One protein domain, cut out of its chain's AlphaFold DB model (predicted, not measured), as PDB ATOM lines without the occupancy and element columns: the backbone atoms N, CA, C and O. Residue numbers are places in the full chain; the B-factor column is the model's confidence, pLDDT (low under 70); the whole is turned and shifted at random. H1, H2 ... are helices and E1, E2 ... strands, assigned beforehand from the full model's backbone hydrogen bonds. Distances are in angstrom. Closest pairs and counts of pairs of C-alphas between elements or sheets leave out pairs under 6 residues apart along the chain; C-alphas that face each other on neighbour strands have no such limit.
ATOM      1  N   ILE A   8     -12.480  11.588 -15.339       96.06
ATOM      2  CA  ILE A   8     -11.057  11.903 -15.261       96.06
ATOM      3  C   ILE A   8     -10.841  13.135 -16.132       96.06
ATOM      4  O   ILE A   8     -11.106  13.087 -17.331       96.06
ATOM      5  N   ASP A   9     -10.410  14.235 -15.523       96.75
ATOM      6  CA  ASP A   9     -10.166  15.499 -16.215       96.75
ATOM      7  C   ASP A   9      -8.776  15.535 -16.853       96.75
ATOM      8  O   ASP A   9      -7.803  15.043 -16.274       96.75
ATOM      9  N   PHE A  10      -8.687  16.160 -18.025       96.44
ATOM     10  CA  PHE A  10      -7.439  16.355 -18.763       96.44
ATOM     11  C   PHE A  10      -7.285  17.815 -19.180       96.44
ATOM     12  O   PHE A  10      -8.268  18.533 -19.369       96.44
ATOM     13  N   GLU A  11      -6.039  18.257 -19.350       95.94
ATOM     14  CA  GLU A  11      -5.752  19.614 -19.824       95.94
ATOM     15  C   GLU A  11      -6.061  19.742 -21.319       95.94
ATOM     16  O   GLU A  11      -6.554  20.776 -21.778       95.94
ATOM     17  N   THR A  12      -5.827  18.671 -22.084       96.12
ATOM     18  CA  THR A  12      -6.030  18.663 -23.533       96.12
ATOM     19  C   THR A  12      -6.938  17.529 -24.003       96.12
ATOM     20  O   THR A  12      -6.996  16.442 -23.427       96.12
ATOM     21  N   ALA A  13      -7.634  17.763 -25.120       95.81
ATOM     22  CA  ALA A  13      -8.435  16.731 -25.777       95.81
ATOM     23  C   ALA A  13      -7.586  15.539 -26.238       95.81
ATOM     24  O   ALA A  13      -8.051  14.405 -26.200       95.81
ATOM     25  N   HIS A  14      -6.333  15.791 -26.626       94.69
ATOM     26  CA  HIS A  14      -5.415  14.743 -27.051       94.69
ATOM     27  C   HIS A  14      -5.112  13.761 -25.917       94.69
ATOM     28  O   HIS A  14      -5.164  12.555 -26.129       94.69
ATOM     29  N   GLU A  15      -4.856  14.260 -24.705       94.69
ATOM     30  CA  GLU A  15      -4.601  13.408 -23.537       94.69
ATOM     31  C   GLU A  15      -5.829  12.579 -23.156       94.69
ATOM     32  O   GLU A  15      -5.691  11.390 -22.876       94.69
ATOM     33  N   ALA A  16      -7.027  13.174 -23.201       95.56
ATOM     34  CA  ALA A  16      -8.270  12.448 -22.947       95.56
ATOM     35  C   ALA A  16      -8.475  11.302 -23.954       95.56
ATOM     36  O   ALA A  16      -8.807  10.185 -23.556       95.56
ATOM     37  N   ILE A  17      -8.241  11.555 -25.247       94.81
ATOM     38  CA  ILE A  17      -8.347  10.528 -26.293       94.81
ATOM     39  C   ILE A  17      -7.288   9.437 -26.082       94.81
ATOM     40  O   ILE A  17      -7.645   8.263 -25.978       94.81
ATOM     41  N   GLN A  18      -6.012   9.808 -25.933       93.75
ATOM     42  CA  GLN A  18      -4.930   8.843 -25.717       93.75
ATOM     43  C   GLN A  18      -5.171   7.961 -24.490       93.75
ATOM     44  O   GLN A  18      -4.852   6.773 -24.518       93.75
ATOM     45  N   TRP A  19      -5.749   8.516 -23.420       93.44
ATOM     46  CA  TRP A  19      -6.111   7.726 -22.249       93.44
ATOM     47  C   TRP A  19      -7.082   6.603 -22.631       93.44
ATOM     48  O   TRP A  19      -6.842   5.444 -22.285       93.44
ATOM     49  N   THR A  20      -8.151   6.925 -23.374       93.12
ATOM     50  CA  THR A  20      -9.164   5.932 -23.782       93.12
ATOM     51  C   THR A  20      -8.593   4.853 -24.695       93.12
ATOM     52  O   THR A  20      -8.960   3.687 -24.561       93.12
ATOM     53  N   GLU A  21      -7.649   5.210 -25.565       90.06
ATOM     54  CA  GLU A  21      -6.957   4.260 -26.440       90.06
ATOM     55  C   GLU A  21      -5.994   3.350 -25.665       90.06
ATOM     56  O   GLU A  21      -5.901   2.157 -25.958       90.06
ATOM     57  N   ALA A  22      -5.297   3.891 -24.661       89.88
ATOM     58  CA  ALA A  22      -4.309   3.157 -23.876       89.88
ATOM     59  C   ALA A  22      -4.936   2.196 -22.851       89.88
ATOM     60  O   ALA A  22      -4.474   1.061 -22.720       89.88
ATOM     61  N   ASP A  23      -5.966   2.628 -22.115       86.19
ATOM     62  CA  ASP A  23      -6.655   1.786 -21.120       86.19
ATOM     63  C   ASP A  23      -7.742   0.898 -21.756       86.19
ATOM     64  O   ASP A  23      -8.086  -0.163 -21.228       86.19
ATOM     65  N   GLY A  24      -8.285   1.323 -22.903       79.75
ATOM     66  CA  GLY A  24      -9.359   0.633 -23.616       79.75
ATOM     67  C   GLY A  24     -10.733   0.767 -22.951       79.75
ATOM     68  O   GLY A  24     -11.597  -0.092 -23.154       79.75
ATOM     69  N   ARG A  25     -10.946   1.794 -22.115       87.62
ATOM     70  CA  ARG A  25     -12.203   2.023 -21.383       87.62
ATOM     71  C   ARG A  25     -12.648   3.480 -21.441       87.62
ATOM     72  O   ARG A  25     -11.839   4.394 -21.532       87.62
ATOM     73  N   GLY A  26     -13.958   3.673 -21.286       93.50
ATOM     74  CA  GLY A  26     -14.580   4.995 -21.257       93.50
ATOM     75  C   GLY A  26     -14.661   5.656 -22.631       93.50
ATOM     76  O   GLY A  26     -14.336   5.056 -23.653       93.50
ATOM     77  N   VAL A  27     -15.142   6.893 -22.630       96.88
ATOM     78  CA  VAL A  27     -15.257   7.758 -23.804       96.88
ATOM     79  C   VAL A  27     -14.743   9.148 -23.463       96.88
ATOM     80  O   VAL A  27     -15.029   9.679 -22.387       96.88
ATOM     81  N   ALA A  28     -13.972   9.728 -24.379       97.62
ATOM     82  CA  ALA A  28     -13.481  11.090 -24.259       97.62
ATOM     83  C   ALA A  28     -14.570  12.065 -24.724       97.62
ATOM     84  O   ALA A  28     -15.098  11.946 -25.834       97.62
ATOM     85  N   ILE A  29     -14.900  13.033 -23.875       97.81
ATOM     86  CA  ILE A  29     -15.886  14.074 -24.155       97.81
ATOM     87  C   ILE A  29     -15.330  15.460 -23.823       97.81
ATOM     88  O   ILE A  29     -14.414  15.619 -23.014       97.81
ATOM     89  N   LEU A  30     -15.921  16.477 -24.436       97.88
ATOM     90  CA  LEU A  30     -15.740  17.881 -24.112       97.88
ATOM     91  C   LEU A  30     -17.004  18.386 -23.407       97.88
ATOM     92  O   LEU A  30     -18.050  18.524 -24.040       97.88
ATOM     93  N   LEU A  31     -16.886  18.661 -22.108       96.69
ATOM     94  CA  LEU A  31     -17.936  19.233 -21.260       96.69
ATOM     95  C   LEU A  31     -17.260  20.131 -20.220       96.69
ATOM     96  O   LEU A  31     -16.616  19.625 -19.306       96.69
ATOM     97  N   ASP A  32     -17.327  21.451 -20.395       94.12
ATOM     98  CA  ASP A  32     -16.565  22.422 -19.584       94.12
ATOM     99  C   ASP A  32     -15.047  22.123 -19.508       94.12
ATOM    100  O   ASP A  32     -14.361  22.492 -18.556       94.12
ATOM    101  N   GLY A  33     -14.521  21.426 -20.520       96.81
ATOM    102  CA  GLY A  33     -13.145  20.936 -20.594       96.81
ATOM    103  C   GLY A  33     -13.062  19.466 -21.034       96.81
ATOM    104  O   GLY A  33     -14.076  18.759 -21.018       96.81
ATOM    105  N   PRO A  34     -11.883  18.994 -21.479       97.56
ATOM    106  CA  PRO A  34     -11.688  17.602 -21.875       97.56
ATOM    107  C   PRO A  34     -11.738  16.661 -20.672       97.56
ATOM    108  O   PRO A  34     -11.069  16.887 -19.662       97.56
ATOM    109  N   LYS A  35     -12.510  15.581 -20.779       97.88
ATOM    110  CA  LYS A  35     -12.583  14.553 -19.739       97.88
ATOM    111  C   LYS A  35     -12.954  13.191 -20.307       97.88
ATOM    112  O   LYS A  35     -13.546  13.094 -21.379       97.88
ATOM    113  N   VAL A  36     -12.630  12.139 -19.568       97.81
ATOM    114  CA  VAL A  36     -13.066  10.772 -19.863       97.81
ATOM    115  C   VAL A  36     -14.148  10.370 -18.873       97.81
ATOM    116  O   VAL A  36     -13.971  10.527 -17.665       97.81
ATOM    117  N   VAL A  37     -15.255   9.842 -19.389       97.06
ATOM    118  CA  VAL A  37     -16.386   9.317 -18.607       97.06
ATOM    119  C   VAL A  37     -16.725   7.896 -19.054       97.06
ATOM    120  O   VAL A  37     -16.229   7.419 -20.076       97.06
ATOM    121  N   SER A  38     -17.573   7.185 -18.310       96.56
ATOM    122  CA  SER A  38     -18.107   5.911 -18.807       96.56
ATOM    123  C   SER A  38     -19.121   6.143 -19.936       96.56
ATOM    124  O   SER A  38     -19.793   7.173 -19.965       96.56
ATOM    125  N   GLN A  39     -19.298   5.169 -20.838       95.56
ATOM    126  CA  GLN A  39     -20.353   5.250 -21.861       95.56
ATOM    127  C   GLN A  39     -21.733   5.467 -21.218       95.56
ATOM    128  O   GLN A  39     -22.488   6.322 -21.653       95.56
ATOM    129  N   ALA A  40     -22.023   4.764 -20.117       96.06
ATOM    130  CA  ALA A  40     -23.287   4.902 -19.398       96.06
ATOM    131  C   ALA A  40     -23.483   6.296 -18.772       96.06
ATOM    132  O   ALA A  40     -24.618   6.725 -18.571       96.06
ATOM    133  N   ASP A  41     -22.406   7.005 -18.425       96.69
ATOM    134  CA  ASP A  41     -22.486   8.404 -17.998       96.69
ATOM    135  C   ASP A  41     -22.771   9.326 -19.180       96.69
ATOM    136  O   ASP A  41     -23.654  10.172 -19.073       96.69
ATOM    137  N   ALA A  42     -22.088   9.127 -20.312       96.31
ATOM    138  CA  ALA A  42     -22.340   9.892 -21.532       96.31
ATOM    139  C   ALA A  42     -23.795   9.736 -22.013       96.31
ATOM    140  O   ALA A  42     -24.462  10.736 -22.263       96.31
ATOM    141  N   ASP A  43     -24.330   8.511 -22.010       96.00
ATOM    142  CA  ASP A  43     -25.727   8.236 -22.376       96.00
ATOM    143  C   ASP A  43     -26.713   8.931 -21.416       96.00
ATOM    144  O   ASP A  43     -27.768   9.423 -21.820       96.00
ATOM    145  N   ARG A  44     -26.379   8.999 -20.116       95.69
ATOM    146  CA  ARG A  44     -27.189   9.717 -19.117       95.69
ATOM    147  C   ARG A  44     -27.149  11.229 -19.316       95.69
ATOM    148  O   ARG A  44     -28.177  11.875 -19.114       95.69
ATOM    149  N   LEU A  45     -25.992  11.785 -19.678       95.75
ATOM    150  CA  LEU A  45     -25.842  13.201 -20.024       95.75
ATOM    151  C   LEU A  45     -26.673  13.540 -21.267       95.75
ATOM    152  O   LEU A  45     -27.453  14.492 -21.232       95.75
ATOM    153  N   GLU A  46     -26.582  12.712 -22.310       96.00
ATOM    154  CA  GLU A  46     -27.365  12.865 -23.538       96.00
ATOM    155  C   GLU A  46     -28.870  12.809 -23.252       96.00
ATOM    156  O   GLU A  46     -29.603  13.727 -23.619       96.00
ATOM    157  N   ALA A  47     -29.331  11.781 -22.532       95.50
ATOM    158  CA  ALA A  47     -30.744  11.604 -22.197       95.50
ATOM    159  C   ALA A  47     -31.308  12.739 -21.326       95.50
ATOM    160  O   ALA A  47     -32.517  12.985 -21.323       95.50
ATOM    161  N   ALA A  48     -30.448  13.422 -20.572       94.81
ATOM    162  CA  ALA A  48     -30.826  14.579 -19.777       94.81
ATOM    163  C   ALA A  48     -30.770  15.908 -20.549       94.81
ATOM    164  O   ALA A  48     -31.088  16.946 -19.964       94.81
ATOM    165  N   GLY A  49     -30.390  15.887 -21.831       95.12
ATOM    166  CA  GLY A  49     -30.283  17.079 -22.671       95.12
ATOM    167  C   GLY A  49     -29.098  17.970 -22.309       95.12
ATOM    168  O   GLY A  49     -29.175  19.181 -22.495       95.12
ATOM    169  N   VAL A  50     -28.034  17.404 -21.729       95.75
ATOM    170  CA  VAL A  50     -26.793  18.149 -21.486       95.75
ATOM    171  C   VAL A  50     -26.048  18.280 -22.812       95.75
ATOM    172  O   VAL A  50     -25.851  17.279 -23.500       95.75
ATOM    173  N   GLU A  51     -25.644  19.504 -23.150       96.75
ATOM    174  CA  GLU A  51     -24.816  19.795 -24.323       96.75
ATOM    175  C   GLU A  51     -23.361  19.397 -24.034       96.75
ATOM    176  O   GLU A  51     -22.745  19.873 -23.076       96.75
ATOM    177  N   PHE A  52     -22.804  18.514 -24.857       97.44
ATOM    178  CA  PHE A  52     -21.386  18.144 -24.831       97.44
ATOM    179  C   PHE A  52     -20.939  17.708 -26.230       97.44
ATOM    180  O   PHE A  52     -21.724  17.698 -27.176       97.44
ATOM    181  N   ALA A  53     -19.670  17.341 -26.398       98.25
ATOM    182  CA  ALA A  53     -19.210  16.722 -27.640       98.25
ATOM    183  C   ALA A  53     -18.327  15.506 -27.381       98.25
ATOM    184  O   ALA A  53     -17.497  15.535 -26.476       98.25
ATOM    185  N   TYR A  54     -18.440  14.464 -28.200       97.56
ATOM    186  CA  TYR A  54     -17.447  13.390 -28.226       97.56
ATOM    187  C   TYR A  54     -16.156  13.873 -28.880       97.56
ATOM    188  O   TYR A  54     -16.194  14.603 -29.872       97.56
ATOM    189  N   LEU A  55     -15.023  13.449 -28.328       97.44
ATOM    190  CA  LEU A  55     -13.690  13.744 -28.838       97.44
ATOM    191  C   LEU A  55     -13.147  12.533 -29.594       97.44
ATOM    192  O   LEU A  55     -13.093  11.431 -29.052       97.44
ATOM    193  N   HIS A  56     -12.700  12.754 -30.828       94.31
ATOM    194  CA  HIS A  56     -12.050  11.730 -31.641       94.31
ATOM    195  C   HIS A  56     -10.757  12.263 -32.243       94.31
ATOM    196  O   HIS A  56     -10.701  13.415 -32.676       94.31
ATOM    197  N   ASP A  57      -9.739  11.412 -32.315       92.88
ATOM    198  CA  ASP A  57      -8.575  11.649 -33.160       92.88
ATOM    199  C   ASP A  57      -8.870  11.083 -34.556       92.88
ATOM    200  O   ASP A  57      -9.268   9.925 -34.705       92.88
ATOM    201  N   HIS A  58      -8.765  11.927 -35.578       91.94
ATOM    202  CA  HIS A  58      -8.990  11.555 -36.964       91.94
ATOM    203  C   HIS A  58      -7.696  11.693 -37.760       91.94
ATOM    204  O   HIS A  58      -7.197  12.801 -37.979       91.94
ATOM    205  N   GLU A  59      -7.187  10.558 -38.237       92.25
ATOM    206  CA  GLU A  59      -6.075  10.519 -39.178       92.25
ATOM    207  C   GLU A  59      -6.552  10.963 -40.569       92.25
ATOM    208  O   GLU A  59      -7.450  10.378 -41.180       92.25
ATOM    209  N   MET A  60      -5.949  12.034 -41.068       92.56
ATOM    210  CA  MET A  60      -6.184  12.586 -42.394       92.56
ATOM    211  C   MET A  60      -5.395  11.793 -43.454       92.56
ATOM    212  O   MET A  60      -4.361  11.203 -43.143       92.56
ATOM    213  N   PRO A  61      -5.783  11.841 -44.745       93.31
ATOM    214  CA  PRO A  61      -5.069  11.122 -45.810       93.31
ATOM    215  C   PRO A  61      -3.590  11.500 -45.996       93.31
ATOM    216  O   PRO A  61      -2.856  10.779 -46.667       93.31
ATOM    217  N   ASP A  62      -3.158  12.643 -45.459       94.44
ATOM    218  CA  ASP A  62      -1.766  13.103 -45.476       94.44
ATOM    219  C   ASP A  62      -0.938  12.597 -44.276       94.44
ATOM    220  O   ASP A  62       0.226  12.974 -44.138       94.44
ATOM    221  N   GLY A  63      -1.520  11.746 -43.422       91.06
ATOM    222  CA  GLY A  63      -0.906  11.224 -42.199       91.06
ATOM    223  C   GLY A  63      -0.901  12.216 -41.032       91.06
ATOM    224  O   GLY A  63      -0.282  11.945 -40.004       91.06
ATOM    225  N   SER A  64      -1.546  13.382 -41.170       92.19
ATOM    226  CA  SER A  64      -1.743  14.302 -40.048       92.19
ATOM    227  C   SER A  64      -2.934  13.884 -39.189       92.19
ATOM    228  O   SER A  64      -3.930  13.370 -39.686       92.19
ATOM    229  N   HIS A  65      -2.847  14.154 -37.891       91.00
ATOM    230  CA  HIS A  65      -3.923  13.899 -36.941       91.00
ATOM    231  C   HIS A  65      -4.695  15.180 -36.650       91.00
ATOM    232  O   HIS A  65      -4.108  16.257 -36.472       91.00
ATOM    233  N   ARG A  66      -6.023  15.079 -36.612       94.25
ATOM    234  CA  ARG A  66      -6.910  16.181 -36.239       94.25
ATOM    235  C   ARG A  66      -7.902  15.712 -35.201       94.25
ATOM    236  O   ARG A  66      -8.640  14.761 -35.423       94.25
ATOM    237  N   ILE A  67      -7.978  16.457 -34.107       94.81
ATOM    238  CA  ILE A  67      -9.038  16.262 -33.127       94.81
ATOM    239  C   ILE A  67     -10.332  16.809 -33.720       94.81
ATOM    240  O   ILE A  67     -10.406  17.982 -34.098       94.81
ATOM    241  N   VAL A  68     -11.342  15.954 -33.797       95.94
ATOM    242  CA  VAL A  68     -12.689  16.305 -34.237       95.94
ATOM    243  C   VAL A  68     -13.667  16.122 -33.086       95.94
ATOM    244  O   VAL A  68     -13.540  15.209 -32.270       95.94
ATOM    245  N   THR A  69     -14.646  17.018 -33.020       96.62
ATOM    246  CA  THR A  69     -15.727  16.984 -32.035       96.62
ATOM    247  C   THR A  69     -17.027  16.569 -32.707       96.62
ATOM    248  O   THR A  69     -17.397  17.165 -33.723       96.62
ATOM    249  N   VAL A  70     -17.748  15.612 -32.126       96.44
ATOM    250  CA  VAL A  70     -19.118  15.269 -32.538       96.44
ATOM    251  C   VAL A  70     -20.080  15.814 -31.480       96.44
ATOM    252  O   VAL A  70     -20.103  15.266 -30.378       96.44
ATOM    253  N   PRO A  71     -20.816  16.905 -31.761       95.75
ATOM    254  CA  PRO A  71     -21.710  17.515 -30.782       95.75
ATOM    255  C   PRO A  71     -22.907  16.609 -30.479       95.75
ATOM    256  O   PRO A  71     -23.409  15.913 -31.365       95.75
ATOM    257  N   VAL A  72     -23.361  16.658 -29.230       96.00
ATOM    258  CA  VAL A  72     -24.525  15.944 -28.709       96.00
ATOM    259  C   VAL A  72     -25.399  16.944 -27.963       96.00
ATOM    260  O   VAL A  72     -24.934  17.549 -26.995       96.00
ATOM    261  N   ASN A  73     -26.660  17.026 -28.407       88.50
ATOM    262  CA  ASN A  73     -27.670  18.032 -28.048       88.50
ATOM    263  C   ASN A  73     -27.324  19.462 -28.481       88.50
ATOM    264  O   ASN A  73     -26.215  19.946 -28.177       88.50
TER     265      ASN A  73
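Overview. This is residues 8 to 73 of the 73 residues of an uncharacterized protein of Phycisphaerae bacterium (UniProt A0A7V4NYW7). A strongly twisted sheet of four strands curls round one helix, H1, while a second helix, H2, covers part of the opposite face. Two of the strands, E3 and E4, make a long hairpin that runs roughly along the longest axis, and the short hairpin of E1 and E2 sits beside it. The printed part has 66 residues, with two named helices and four named strands in the order H1, E1, E2, H2, E3, E4; the sheet runs E2, E1, E3, E4, antiparallel throughout, and the class is mixed, helices and strands. The whole is compact, with a radius of gyration of the C-alphas of 11.9 A, yet elongated in outline, spanning 39 by 24 by 19 A.

Along the chain. The printed part begins at Ile 8, and residues 8 to 9 form a short unnamed stretch. H1 holds residues 13 to 23 and measures 15.8 A from C-alpha 13 at (-8.435, 16.731, -25.777) to C-alpha 23. E1, residues 27 to 30, and E2, residues 34 to 37, each measure 10.1 A. H2, residues 39 to 47, measures 12.2 A. E3, residues 52 to 59, and E4, residues 65 to 72, each measure 22.3 A; E4 ends with C-alpha 72 at (-24.525, 15.944, -28.709).

Arrangement. Residues 8 to 9 pair antiparallel with residues 35 to 36 of the edge strand E2. E2 and E1 form a hairpin, with N 29 and O 35 within hydrogen-bond range at 2.8 A. E1 and E3 stand at 113 degrees between their directions, with N 30 and O 53 at 2.7 A. E3 and E4 form the second hairpin, with N 58 and O 66 at 2.8 A. The sheet curls round H1; the closest C-alphas of H1 and E1 are those of Ala 16 and Ala 28, 5.5 A apart. H2 is on the opposite face, giving three layers, helices on both faces of a sheet. Its height over the sheet is 9.5 A, and it lies over E1 and E3, only just slantwise to the strands at 31 degrees to E1 on the local plane. E2, H2 and E3 make a split strand-helix-strand unit, two strands that follow each other among the strands of one sheet with a helix between them along the chain and E1 between them in the sheet, and its crossover is right-handed. H1 and H2 are apart. In both helices every O i to N i+4 pair is within hydrogen-bond range.

Size, cuts and confidence. The two C-alphas farthest apart, those of Ala 48 and Asp 62, are 38.8 A from each other. The printed part has no cut, and its five links between named elements are tight. It ends at Asn 73, the chain's last residue. The mean pLDDT of the printed part is 94.7, and no printed residue is under 70.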